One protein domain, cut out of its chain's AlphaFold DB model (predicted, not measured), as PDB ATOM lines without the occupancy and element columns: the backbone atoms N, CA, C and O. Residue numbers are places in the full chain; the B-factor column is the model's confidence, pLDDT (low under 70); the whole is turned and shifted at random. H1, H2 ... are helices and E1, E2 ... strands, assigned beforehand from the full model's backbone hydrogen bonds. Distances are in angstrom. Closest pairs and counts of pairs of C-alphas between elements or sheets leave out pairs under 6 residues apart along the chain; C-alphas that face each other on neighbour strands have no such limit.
ATOM      1  N   SER A   7     -41.198  -1.191 -29.159       96.56
ATOM      2  CA  SER A   7     -40.753  -1.248 -30.553       96.56
ATOM      3  C   SER A   7     -41.036   0.089 -31.223       96.56
ATOM      4  O   SER A   7     -42.162   0.577 -31.152       96.56
ATOM      5  N   LEU A   8     -40.034   0.684 -31.856       97.81
ATOM      6  CA  LEU A   8     -40.104   1.980 -32.513       97.81
ATOM      7  C   LEU A   8     -39.869   1.807 -34.005       97.81
ATOM      8  O   LEU A   8     -38.888   1.184 -34.401       97.81
ATOM      9  N   CYS A   9     -40.699   2.441 -34.824       97.69
ATOM     10  CA  CYS A   9     -40.443   2.547 -36.252       97.69
ATOM     11  C   CYS A   9     -40.796   3.932 -36.803       97.69
ATOM     12  O   CYS A   9     -41.594   4.662 -36.209       97.69
ATOM     13  N   SER A  10     -40.224   4.305 -37.949       97.50
ATOM     14  CA  SER A  10     -40.539   5.573 -38.621       97.50
ATOM     15  C   SER A  10     -40.500   5.477 -40.145       97.50
ATOM     16  O   SER A  10     -39.823   4.627 -40.722       97.50
ATOM     17  N   THR A  11     -41.152   6.429 -40.817       96.62
ATOM     18  CA  THR A  11     -41.064   6.592 -42.281       96.62
ATOM     19  C   THR A  11     -39.686   7.053 -42.757       96.62
ATOM     20  O   THR A  11     -39.395   7.022 -43.952       96.62
ATOM     21  N   ALA A  12     -38.807   7.448 -41.831       94.44
ATOM     22  CA  ALA A  12     -37.423   7.797 -42.109       94.44
ATOM     23  C   ALA A  12     -36.427   6.664 -41.802       94.44
ATOM     24  O   ALA A  12     -35.226   6.920 -41.750       94.44
ATOM     25  N   GLY A  13     -36.910   5.426 -41.652       95.12
ATOM     26  CA  GLY A  13     -36.063   4.239 -41.528       95.12
ATOM     27  C   GLY A  13     -35.600   3.936 -40.106       95.12
ATOM     28  O   GLY A  13     -34.626   3.210 -39.936       95.12
ATOM     29  N   LEU A  14     -36.269   4.483 -39.085       96.62
ATOM     30  CA  LEU A  14     -36.105   3.975 -37.725       96.62
ATOM     31  C   LEU A  14     -36.736   2.584 -37.641       96.62
ATOM     32  O   LEU A  14     -37.884   2.414 -38.047       96.62
ATOM     33  N   ASP A  15     -35.994   1.645 -37.072       97.50
ATOM     34  CA  ASP A  15     -36.468   0.354 -36.585       97.50
ATOM     35  C   ASP A  15     -35.607  -0.008 -35.368       97.50
ATOM     36  O   ASP A  15     -34.390  -0.178 -35.484       97.50
ATOM     37  N   ALA A  16     -36.196   0.029 -34.175       97.06
ATOM     38  CA  ALA A  16     -35.470  -0.141 -32.922       97.06
ATOM     39  C   ALA A  16     -36.350  -0.762 -31.837       97.06
ATOM     40  O   ALA A  16     -37.558  -0.544 -31.795       97.06
ATOM     41  N   VAL A  17     -35.723  -1.475 -30.903       96.62
ATOM     42  CA  VAL A  17     -36.384  -2.019 -29.713       96.62
ATOM     43  C   VAL A  17     -35.653  -1.532 -28.470       96.62
ATOM     44  O   VAL A  17     -34.423  -1.525 -28.429       96.62
ATOM     45  N   THR A  18     -36.410  -1.113 -27.460       95.75
ATOM     46  CA  THR A  18     -35.882  -0.615 -26.184       95.75
ATOM     47  C   THR A  18     -36.667  -1.176 -25.004       95.75
ATOM     48  O   THR A  18     -37.862  -1.433 -25.133       95.75
ATOM     49  N   ASP A  19     -36.032  -1.291 -23.840       92.69
ATOM     50  CA  ASP A  19     -36.635  -1.925 -22.655       92.69
ATOM     51  C   ASP A  19     -37.265  -0.932 -21.661       92.69
ATOM     52  O   ASP A  19     -37.830  -1.329 -20.640       92.69
ATOM     53  N   THR A  20     -37.153   0.376 -21.910       92.94
ATOM     54  CA  THR A  20     -37.679   1.410 -21.008       92.94
ATOM     55  C   THR A  20     -38.339   2.554 -21.778       92.94
ATOM     56  O   THR A  20     -37.935   2.854 -22.906       92.94
ATOM     57  N   PRO A  21     -39.329   3.241 -21.171       93.94
ATOM     58  CA  PRO A  21     -39.924   4.437 -21.767       93.94
ATOM     59  C   PRO A  21     -38.885   5.545 -22.004       93.94
ATOM     60  O   PRO A  21     -38.968   6.252 -23.006       93.94
ATOM     61  N   ASP A  22     -37.881   5.660 -21.129       95.62
ATOM     62  CA  ASP A  22     -36.795   6.640 -21.253       95.62
ATOM     63  C   ASP A  22     -35.896   6.337 -22.457       95.62
ATOM     64  O   ASP A  22     -35.558   7.236 -23.227       95.62
ATOM     65  N   ALA A  23     -35.538   5.066 -22.664       96.38
ATOM     66  CA  ALA A  23     -34.736   4.645 -23.808       96.38
ATOM     67  C   ALA A  23     -35.504   4.812 -25.128       96.38
ATOM     68  O   ALA A  23     -34.915   5.233 -26.130       96.38
ATOM     69  N   ALA A  24     -36.815   4.546 -25.127       96.38
ATOM     70  CA  ALA A  24     -37.685   4.800 -26.272       96.38
ATOM     71  C   ALA A  24     -37.713   6.300 -26.620       96.38
ATOM     72  O   ALA A  24     -37.482   6.676 -27.772       96.38
ATOM     73  N   ALA A  25     -37.918   7.164 -25.622       96.81
ATOM     74  CA  ALA A  25     -37.901   8.613 -25.801       96.81
ATOM     75  C   ALA A  25     -36.539   9.111 -26.313       96.81
ATOM     76  O   ALA A  25     -36.484   9.816 -27.318       96.81
ATOM     77  N   ALA A  26     -35.431   8.686 -25.700       97.38
ATOM     78  CA  ALA A  26     -34.083   9.064 -26.128       97.38
ATOM     79  C   ALA A  26     -33.780   8.626 -27.575       97.38
ATOM     80  O   ALA A  26     -33.201   9.386 -28.355       97.38
ATOM     81  N   THR A  27     -34.218   7.422 -27.956       97.88
ATOM     82  CA  THR A  27     -34.093   6.909 -29.328       97.88
ATOM     83  C   THR A  27     -34.878   7.770 -30.313       97.88
ATOM     84  O   THR A  27     -34.349   8.124 -31.370       97.88
ATOM     85  N   LEU A  28     -36.105   8.163 -29.955       96.56
ATOM     86  CA  LEU A  28     -36.932   9.035 -30.783       96.56
ATOM     87  C   LEU A  28     -36.331  10.446 -30.908       96.56
ATOM     88  O   LEU A  28     -36.256  10.955 -32.024       96.56
ATOM     89  N   VAL A  29     -35.840  11.052 -29.815       97.06
ATOM     90  CA  VAL A  29     -35.145  12.360 -29.848       97.06
ATOM     91  C   VAL A  29     -33.977  12.320 -30.820       97.06
ATOM     92  O   VAL A  29     -33.876  13.182 -31.695       97.06
ATOM     93  N   ARG A  30     -33.095  11.323 -30.678       96.38
ATOM     94  CA  ARG A  30     -31.925  11.175 -31.547       96.38
ATOM     95  C   ARG A  30     -32.351  11.052 -33.007       96.38
ATOM     96  O   ARG A  30     -31.870  11.801 -33.850       96.38
ATOM     97  N   HIS A  31     -33.308  10.170 -33.292       96.38
ATOM     98  CA  HIS A  31     -33.775   9.943 -34.654       96.38
ATOM     99  C   HIS A  31     -34.412  11.191 -35.282       96.38
ATOM    100  O   HIS A  31     -34.090  11.534 -36.417       96.38
ATOM    101  N   LEU A  32     -35.287  11.900 -34.562       95.44
ATOM    102  CA  LEU A  32     -35.930  13.115 -35.072       95.44
ATOM    103  C   LEU A  32     -34.946  14.283 -35.213       95.44
ATOM    104  O   LEU A  32     -35.098  15.091 -36.125       95.44
ATOM    105  N   SER A  33     -33.914  14.346 -34.372       94.06
ATOM    106  CA  SER A  33     -32.841  15.341 -34.507       94.06
ATOM    107  C   SER A  33     -31.990  15.121 -35.760       94.06
ATOM    108  O   SER A  33     -31.479  16.081 -36.323       94.06
ATOM    109  N   GLU A  34     -31.843  13.872 -36.208       92.19
ATOM    110  CA  GLU A  34     -31.100  13.520 -37.422       92.19
ATOM    111  C   GLU A  34     -31.997  13.635 -38.671       92.19
ATOM    112  O   GLU A  34     -31.705  14.386 -39.605       92.19
ATOM    113  N   ALA A  35     -33.124  12.919 -38.680       89.94
ATOM    114  CA  ALA A  35     -33.984  12.746 -39.849       89.94
ATOM    115  C   ALA A  35     -35.067  13.825 -40.006       89.94
ATOM    116  O   ALA A  35     -35.544  14.064 -41.117       89.94
ATOM    117  N   GLY A  36     -35.468  14.466 -38.907       81.31
ATOM    118  CA  GLY A  36     -36.540  15.459 -38.869       81.31
ATOM    119  C   GLY A  36     -36.108  16.866 -39.267       81.31
ATOM    120  O   GLY A  36     -36.936  17.761 -39.251       81.31
ATOM    121  N   THR A  37     -34.844  17.081 -39.637       82.19
ATOM    122  CA  THR A  37     -34.297  18.405 -39.990       82.19
ATOM    123  C   THR A  37     -34.759  18.921 -41.351       82.19
ATOM    124  O   THR A  37     -34.856  20.127 -41.554       82.19
ATOM    125  N   SER A  38     -35.038  18.019 -42.294       80.81
ATOM    126  CA  SER A  38     -35.293  18.361 -43.702       80.81
ATOM    127  C   SER A  38     -36.685  17.974 -44.193       80.81
ATOM    128  O   SER A  38     -37.150  18.490 -45.209       80.81
ATOM    129  N   ARG A  39     -37.369  17.069 -43.488       87.25
ATOM    130  CA  ARG A  39     -38.685  16.558 -43.875       87.25
ATOM    131  C   ARG A  39     -39.503  16.161 -42.660       87.25
ATOM    132  O   ARG A  39     -38.957  15.890 -41.594       87.25
ATOM    133  N   SER A  40     -40.817  16.073 -42.851       94.12
ATOM    134  CA  SER A  40     -41.674  15.434 -41.858       94.12
ATOM    135  C   SER A  40     -41.296  13.963 -41.680       94.12
ATOM    136  O   SER A  40     -40.969  13.282 -42.653       94.12
ATOM    137  N   VAL A  41     -41.399  13.478 -40.447       96.62
ATOM    138  CA  VAL A  41     -41.165  12.081 -40.080       96.62
ATOM    139  C   VAL A  41     -42.379  11.576 -39.315       96.62
ATOM    140  O   VAL A  41     -42.697  12.086 -38.239       96.62
ATOM    141  N   ASP A  42     -43.047  10.573 -39.870       97.75
ATOM    142  CA  ASP A  42     -44.073   9.818 -39.158       97.75
ATOM    143  C   ASP A  42     -43.385   8.723 -38.350       97.75
ATOM    144  O   ASP A  42     -42.450   8.078 -38.829       97.75
ATOM    145  N   TRP A  43     -43.830   8.516 -37.120       97.75
ATOM    146  CA  TRP A  43     -43.252   7.549 -36.199       97.75
ATOM    147  C   TRP A  43     -44.345   6.805 -35.442       97.75
ATOM    148  O   TRP A  43     -45.465   7.294 -35.272       97.75
ATOM    149  N   MET A  44     -43.995   5.616 -34.968       98.25
ATOM    150  CA  MET A  44     -44.838   4.769 -34.138       98.25
ATOM    151  C   MET A  44     -43.988   4.101 -33.055       98.25
ATOM    152  O   MET A  44     -42.860   3.690 -33.312       98.25
ATOM    153  N   ILE A  45     -44.541   3.998 -31.850       97.50
ATOM    154  CA  ILE A  45     -44.002   3.265 -30.709       97.50
ATOM    155  C   ILE A  45     -45.080   2.292 -30.242       97.50
ATOM    156  O   ILE A  45     -46.153   2.712 -29.809       97.50
ATOM    157  N   THR A  46     -44.785   0.999 -30.301       95.56
ATOM    158  CA  THR A  46     -45.611  -0.057 -29.711       95.56
ATOM    159  C   THR A  46     -45.006  -0.445 -28.375       95.56
ATOM    160  O   THR A  46     -43.908  -0.993 -28.332       95.56
ATOM    161  N   GLY A  47     -45.693  -0.109 -27.289       91.44
ATOM    162  CA  GLY A  47     -45.316  -0.448 -25.926       91.44
ATOM    163  C   GLY A  47     -46.067  -1.667 -25.375       91.44
ATOM    164  O   GLY A  47     -46.894  -2.275 -26.060       91.44
ATOM    165  N   PRO A  48     -45.822  -2.016 -24.105       86.06
ATOM    166  CA  PRO A  48     -46.402  -3.199 -23.487       86.06
ATOM    167  C   PRO A  48     -47.930  -3.119 -23.363       86.06
ATOM    168  O   PRO A  48     -48.500  -2.060 -23.086       86.06
ATOM    169  N   GLY A  49     -48.589  -4.272 -23.502       83.94
ATOM    170  CA  GLY A  49     -50.053  -4.358 -23.534       83.94
ATOM    171  C   GLY A  49     -50.649  -3.803 -24.829       83.94
ATOM    172  O   GLY A  49     -51.725  -3.209 -24.781       83.94
ATOM    173  N   ASP A  50     -49.911  -3.944 -25.937       84.19
ATOM    174  CA  ASP A  50     -50.285  -3.526 -27.295       84.19
ATOM    175  C   ASP A  50     -50.668  -2.043 -27.400       84.19
ATOM    176  O   ASP A  50     -51.479  -1.630 -28.232       84.19
ATOM    177  N   ARG A  51     -50.086  -1.214 -26.527       90.38
ATOM    178  CA  ARG A  51     -50.324   0.227 -26.528       90.38
ATOM    179  C   ARG A  51     -49.522   0.872 -27.635       90.38
ATOM    180  O   ARG A  51     -48.300   0.769 -27.658       90.38
ATOM    181  N   VAL A  52     -50.210   1.576 -28.521       94.88
ATOM    182  CA  VAL A  52     -49.588   2.206 -29.682       94.88
ATOM    183  C   VAL A  52     -49.637   3.721 -29.535       94.88
ATOM    184  O   VAL A  52     -50.711   4.312 -29.437       94.88
ATOM    185  N   HIS A  53     -48.466   4.348 -29.574       95.81
ATOM    186  CA  HIS A  53     -48.305   5.788 -29.743       95.81
ATOM    187  C   HIS A  53     -47.805   6.040 -31.155       95.81
ATOM    188  O   HIS A  53     -46.911   5.348 -31.629       95.81
ATOM    189  N   HIS A  54     -48.355   7.030 -31.835       96.56
ATOM    190  CA  HIS A  54     -47.862   7.440 -33.140       96.56
ATOM    191  C   HIS A  54     -47.991   8.946 -33.273       96.56
ATOM    192  O   HIS A  54     -48.765   9.593 -32.562       96.56
ATOM    193  N   GLY A  55     -47.238   9.504 -34.201       96.69
ATOM    194  CA  GLY A  55     -47.312  10.917 -34.490       96.69
ATOM    195  C   GLY A  55     -46.483  11.282 -35.699       96.69
ATOM    196  O   GLY A  55     -45.776  10.459 -36.276       96.69
ATOM    197  N   ARG A  56     -46.568  12.556 -36.057       96.75
ATOM    198  CA  ARG A  56     -45.798  13.144 -37.141       96.75
ATOM    199  C   ARG A  56     -45.023  14.323 -36.595       96.75
ATOM    200  O   ARG A  56     -45.621  15.288 -36.129       96.75
ATOM    201  N   PHE A  57     -43.702  14.250 -36.666       95.81
ATOM    202  CA  PHE A  57     -42.853  15.409 -36.443       95.81
ATOM    203  C   PHE A  57     -42.710  16.174 -37.757       95.81
ATOM    204  O   PHE A  57     -42.477  15.569 -38.804       95.81
ATOM    205  N   SER A  58     -42.859  17.494 -37.719       93.56
ATOM    206  CA  SER A  58     -42.562  18.360 -38.862       93.56
ATOM    207  C   SER A  58     -41.585  19.439 -38.413       93.56
ATOM    208  O   SER A  58     -41.893  20.127 -37.437       93.56
ATOM    209  N   PRO A  59     -40.430  19.597 -39.087       88.75
ATOM    210  CA  PRO A  59     -39.478  20.632 -38.720       88.75
ATOM    211  C   PRO A  59     -40.129  22.015 -38.793       88.75
ATOM    212  O   PRO A  59     -40.881  22.289 -39.736       88.75
ATOM    213  N   PRO A  60     -39.847  22.904 -37.827       89.81
ATOM    214  CA  PRO A  60     -40.327  24.273 -37.888       89.81
ATOM    215  C   PRO A  60     -39.667  25.025 -39.053       89.81
ATOM    216  O   PRO A  60     -38.476  24.868 -39.314       89.81
ATOM    217  N   VAL A  61     -40.433  25.892 -39.724       84.75
ATOM    218  CA  VAL A  61     -39.911  26.779 -40.787       84.75
ATOM    219  C   VAL A  61     -39.041  27.897 -40.199       84.75
ATOM    220  O   VAL A  61     -38.111  28.376 -40.842       84.75
ATOM    221  N   VAL A  62     -39.342  28.315 -38.966       82.69
ATOM    222  CA  VAL A  62     -38.636  29.369 -38.228       82.69
ATOM    223  C   VAL A  62     -38.439  28.908 -36.786       82.69
ATOM    224  O   VAL A  62     -39.374  28.401 -36.171       82.69
ATOM    225  N   GLY A  63     -37.243  29.113 -36.235       82.31
ATOM    226  CA  GLY A  63     -36.897  28.738 -34.861       82.31
ATOM    227  C   GLY A  63     -35.959  27.532 -34.772       82.31
ATOM    228  O   GLY A  63     -35.414  27.065 -35.769       82.31
ATOM    229  N   SER A  64     -35.727  27.052 -33.547       87.38
ATOM    230  CA  SER A  64     -34.794  25.952 -33.287       87.38
ATOM    231  C   SER A  64     -35.459  24.593 -33.505       87.38
ATOM    232  O   SER A  64     -36.366  24.214 -32.763       87.38
ATOM    233  N   SER A  65     -34.951  23.819 -34.470       87.38
ATOM    234  CA  SER A  65     -35.380  22.430 -34.678       87.38
ATOM    235  C   SER A  65     -35.126  21.559 -33.444       87.38
ATOM    236  O   SER A  65     -35.919  20.669 -33.164       87.38
ATOM    237  N   ALA A  66     -34.057  21.820 -32.684       89.88
ATOM    238  CA  ALA A  66     -33.735  21.043 -31.488       89.88
ATOM    239  C   ALA A  66     -34.768  21.253 -30.370       89.88
ATOM    240  O   ALA A  66     -35.188  20.286 -29.741       89.88
ATOM    241  N   ALA A  67     -35.218  22.496 -30.163       92.19
ATOM    242  CA  ALA A  67     -36.274  22.797 -29.195       92.19
ATOM    243  C   ALA A  67     -37.600  22.142 -29.610       92.19
ATOM    244  O   ALA A  67     -38.231  21.471 -28.804       92.19
ATOM    245  N   ALA A  68     -37.960  22.235 -30.896       93.06
ATOM    246  CA  ALA A  68     -39.168  21.597 -31.414       93.06
ATOM    247  C   ALA A  68     -39.144  20.064 -31.268       93.06
ATOM    248  O   ALA A  68     -40.167  19.469 -30.937       93.06
ATOM    249  N   VAL A  69     -37.994  19.414 -31.497       94.75
ATOM    250  CA  VAL A  69     -37.840  17.970 -31.248       94.75
ATOM    251  C   VAL A  69     -38.001  17.658 -29.761       94.75
ATOM    252  O   VAL A  69     -38.711  16.714 -29.426       94.75
ATOM    253  N   ALA A  70     -37.370  18.436 -28.877       94.62
ATOM    254  CA  ALA A  70     -37.455  18.223 -27.436       94.62
ATOM    255  C   ALA A  70     -38.903  18.326 -26.935       94.62
ATOM    256  O   ALA A  70     -39.385  17.386 -26.307       94.62
ATOM    257  N   ASP A  71     -39.618  19.394 -27.294       94.81
ATOM    258  CA  ASP A  71     -41.020  19.602 -26.912       94.81
ATOM    259  C   ASP A  71     -41.923  18.484 -27.452       94.81
ATOM    260  O   ASP A  71     -42.794  17.959 -26.752       94.81
ATOM    261  N   HIS A  72     -41.695  18.082 -28.709       95.12
ATOM    262  CA  HIS A  72     -42.451  17.006 -29.342       95.12
ATOM    263  C   HIS A  72     -42.254  15.677 -28.607       95.12
ATOM    264  O   HIS A  72     -43.222  14.954 -28.366       95.12
ATOM    265  N   VAL A  73     -41.014  15.337 -28.249       96.31
ATOM    266  CA  VAL A  73     -40.722  14.062 -27.587       96.31
ATOM    267  C   VAL A  73     -41.085  14.082 -26.102       96.31
ATOM    268  O   VAL A  73     -41.522  13.048 -25.604       96.31
ATOM    269  N   ASP A  74     -41.015  15.220 -25.410       96.88
ATOM    270  CA  ASP A  74     -41.433  15.339 -24.004       96.88
ATOM    271  C   ASP A  74     -42.914  14.958 -23.816       96.88
ATOM    272  O   ASP A  74     -43.275  14.160 -22.942       96.88
ATOM    273  N   ALA A  75     -43.779  15.405 -24.734       93.38
ATOM    274  CA  ALA A  75     -45.190  15.029 -24.738       93.38
ATOM    275  C   ALA A  75     -45.400  13.506 -24.878       93.38
ATOM    276  O   ALA A  75     -46.275  12.931 -24.215       93.38
ATOM    277  N   VAL A  76     -44.597  12.847 -25.720       94.19
ATOM    278  CA  VAL A  76     -44.634  11.389 -25.934       94.19
ATOM    279  C   VAL A  76     -44.081  10.658 -24.714       94.19
ATOM    280  O   VAL A  76     -44.715   9.731 -24.214       94.19
ATOM    281  N   HIS A  77     -42.947  11.106 -24.181       96.69
ATOM    282  CA  HIS A  77     -42.298  10.525 -23.009       96.69
ATOM    283  C   HIS A  77     -43.229  10.524 -21.796       96.69
ATOM    284  O   HIS A  77     -43.423   9.484 -21.164       96.69
ATOM    285  N   GLY A  78     -43.928  11.636 -21.549       95.00
ATOM    286  CA  GLY A  78     -44.940  11.716 -20.498       95.00
ATOM    287  C   GLY A  78     -46.088  10.709 -20.668       95.00
ATOM    288  O   GLY A  78     -46.620  10.213 -19.673       95.00
ATOM    289  N   GLN A  79     -46.483  10.370 -21.903       94.19
ATOM    290  CA  GLN A  79     -47.473   9.312 -22.153       94.19
ATOM    291  C   GLN A  79     -46.905   7.923 -21.854       94.19
ATOM    292  O   GLN A  79     -47.551   7.155 -21.140       94.19
ATOM    293  N   LEU A  80     -45.690   7.629 -22.327       93.44
ATOM    294  CA  LEU A  80     -45.024   6.346 -22.090       93.44
ATOM    295  C   LEU A  80     -44.842   6.071 -20.589       93.44
ATOM    296  O   LEU A  80     -45.104   4.960 -20.126       93.44
ATOM    297  N   LEU A  81     -44.466   7.093 -19.812       93.56
ATOM    298  CA  LEU A  81     -44.338   7.005 -18.355       93.56
ATOM    299  C   LEU A  81     -45.683   6.730 -17.670       93.56
ATOM    300  O   LEU A  81     -45.763   5.880 -16.780       93.56
ATOM    301  N   ARG A  82     -46.761   7.408 -18.089       92.50
ATOM    302  CA  ARG A  82     -48.109   7.157 -17.549       92.50
ATOM    303  C   ARG A  82     -48.574   5.732 -17.825       92.50
ATOM    304  O   ARG A  82     -49.210   5.122 -16.965       92.50
ATOM    305  N   ASP A  83     -48.255   5.200 -18.994       90.75
ATOM    306  CA  ASP A  83     -48.655   3.854 -19.385       90.75
ATOM    307  C   ASP A  83     -47.844   2.780 -18.660       90.75
ATOM    308  O   ASP A  83     -48.432   1.831 -18.132       90.75
ATOM    309  N   ALA A  84     -46.535   2.988 -18.500       88.94
ATOM    310  CA  ALA A  84     -45.694   2.157 -17.643       88.94
ATOM    311  C   ALA A  84     -46.207   2.139 -16.189       88.94
ATOM    312  O   ALA A  84     -46.380   1.070 -15.601       88.94
ATOM    313  N   ALA A  85     -46.545   3.306 -15.628       88.75
ATOM    314  CA  ALA A  85     -47.087   3.412 -14.273       88.75
ATOM    315  C   ALA A  85     -48.436   2.685 -14.117       88.75
ATOM    316  O   ALA A  85     -48.669   2.007 -13.115       88.75
ATOM    317  N   ARG A  86     -49.326   2.771 -15.120       86.56
ATOM    318  CA  ARG A  86     -50.606   2.037 -15.122       86.56
ATOM    319  C   ARG A  86     -50.399   0.527 -15.097       86.56
ATOM    320  O   ARG A  86     -51.118  -0.153 -14.371       86.56
ATOM    321  N   LEU A  87     -49.434   0.003 -15.850       82.25
ATOM    322  CA  LEU A  87     -49.126  -1.429 -15.857       82.25
ATOM    323  C   LEU A  87     -48.643  -1.910 -14.482       82.25
ATOM    324  O   LEU A  87     -49.093  -2.952 -14.006       82.25
ATOM    325  N   MET A  88     -47.806  -1.118 -13.805       80.75
ATOM    326  CA  MET A  88     -47.352  -1.424 -12.442       80.75
ATOM    327  C   MET A  88     -48.508  -1.400 -11.427       80.75
ATOM    328  O   MET A  88     -48.600  -2.269 -10.556       80.75
ATOM    329  N   TYR A  89     -49.421  -0.433 -11.551       75.50
ATOM    330  CA  TYR A  89     -50.545  -0.278 -10.626       75.50
ATOM    331  C   TYR A  89     -51.633  -1.346 -10.818       75.50
ATOM    332  O   TYR A  89     -52.121  -1.913  -9.843       75.50
ATOM    333  N   VAL A  90     -52.002  -1.663 -12.064       65.94
ATOM    334  CA  VAL A  90     -53.026  -2.678 -12.376       65.94
ATOM    335  C   VAL A  90     -52.521  -4.100 -12.089       65.94
ATOM    336  O   VAL A  90     -53.316  -4.969 -11.744       65.94
ATOM    337  N   GLY A  91     -51.205  -4.332 -12.155       56.84
ATOM    338  CA  GLY A  91     -50.571  -5.597 -11.771       56.84
ATOM    339  C   GLY A  91     -50.433  -5.829 -10.260       56.84
ATOM    340  O   GLY A  91     -50.008  -6.909  -9.854       56.84
ATOM    341  N   SER A  92     -50.785  -4.853  -9.415       49.09
ATOM    342  CA  SER A  92     -50.753  -5.018  -7.961       49.09
ATOM    343  C   SER A  92     -52.054  -5.677  -7.480       49.09
ATOM    344  O   SER A  92     -53.121  -5.068  -7.608       49.09
TER     345      SER A  92
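This is residues 7 to 92 of the 96 residues of an uncharacterized protein of Nakamurella multipartita (strain ATCC 700099 / DSM 44233 / CIP 104796 / JCM 9543 / NBRC 105858 / Y-104) (UniProt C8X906). A twisted antiparallel sheet, in the order E2 E1 E3 E4, has two helices side by side over one face, two layers in all; the end of the long H2, residues 85 to 90, reaches past the sheet. The printed part has 86 residues with four named strands and two named helices, E1 E2 H1 E3 E4 H2, class mixed. It is a compact rod of 47 by 23 by 16 A, radius of gyration of the C-alphas 13.3 A.

Start at E1, residues 7 to 10; it forms a hairpin with E2, residues 15 to 18, where N 8 and O 16 are 2.8 A apart. H1, residues 21 to 35, has a height over the sheet of 8.1 A. E3, residues 41 to 47, neighbours E1, with N 9 and O 44 at 2.9 A. E2, H1 and E3 make a split strand-helix-strand unit, E1 between its same-way strands, with a right-handed crossover. E4, residues 51 to 57, forms a hairpin with E3, N 45 and O 53 at 2.7 A. H2, residues 65 to 90, is on the same face as H1; they touch, closest at C-alphas of Pro 21 and Leu 80, 5.5 A, opposite ways at a shallow tilt of 22 degrees. Every O i to N i+4 pair is within hydrogen-bond range in H1, 21 of 22 in H2.

Find C-alpha 7 at (-40.753, -1.248, -30.553), where E1 begins. H1 is 20.8 A long; H2 runs 37.9 A to C-alpha 90 at (-53.026, -2.678, -12.376).

The C-alphas farthest apart, of Val 62 and Ser 92, are 47.4 A apart. The printed part has no cut and no long link; residues 90 to 92 have pLDDT under 70.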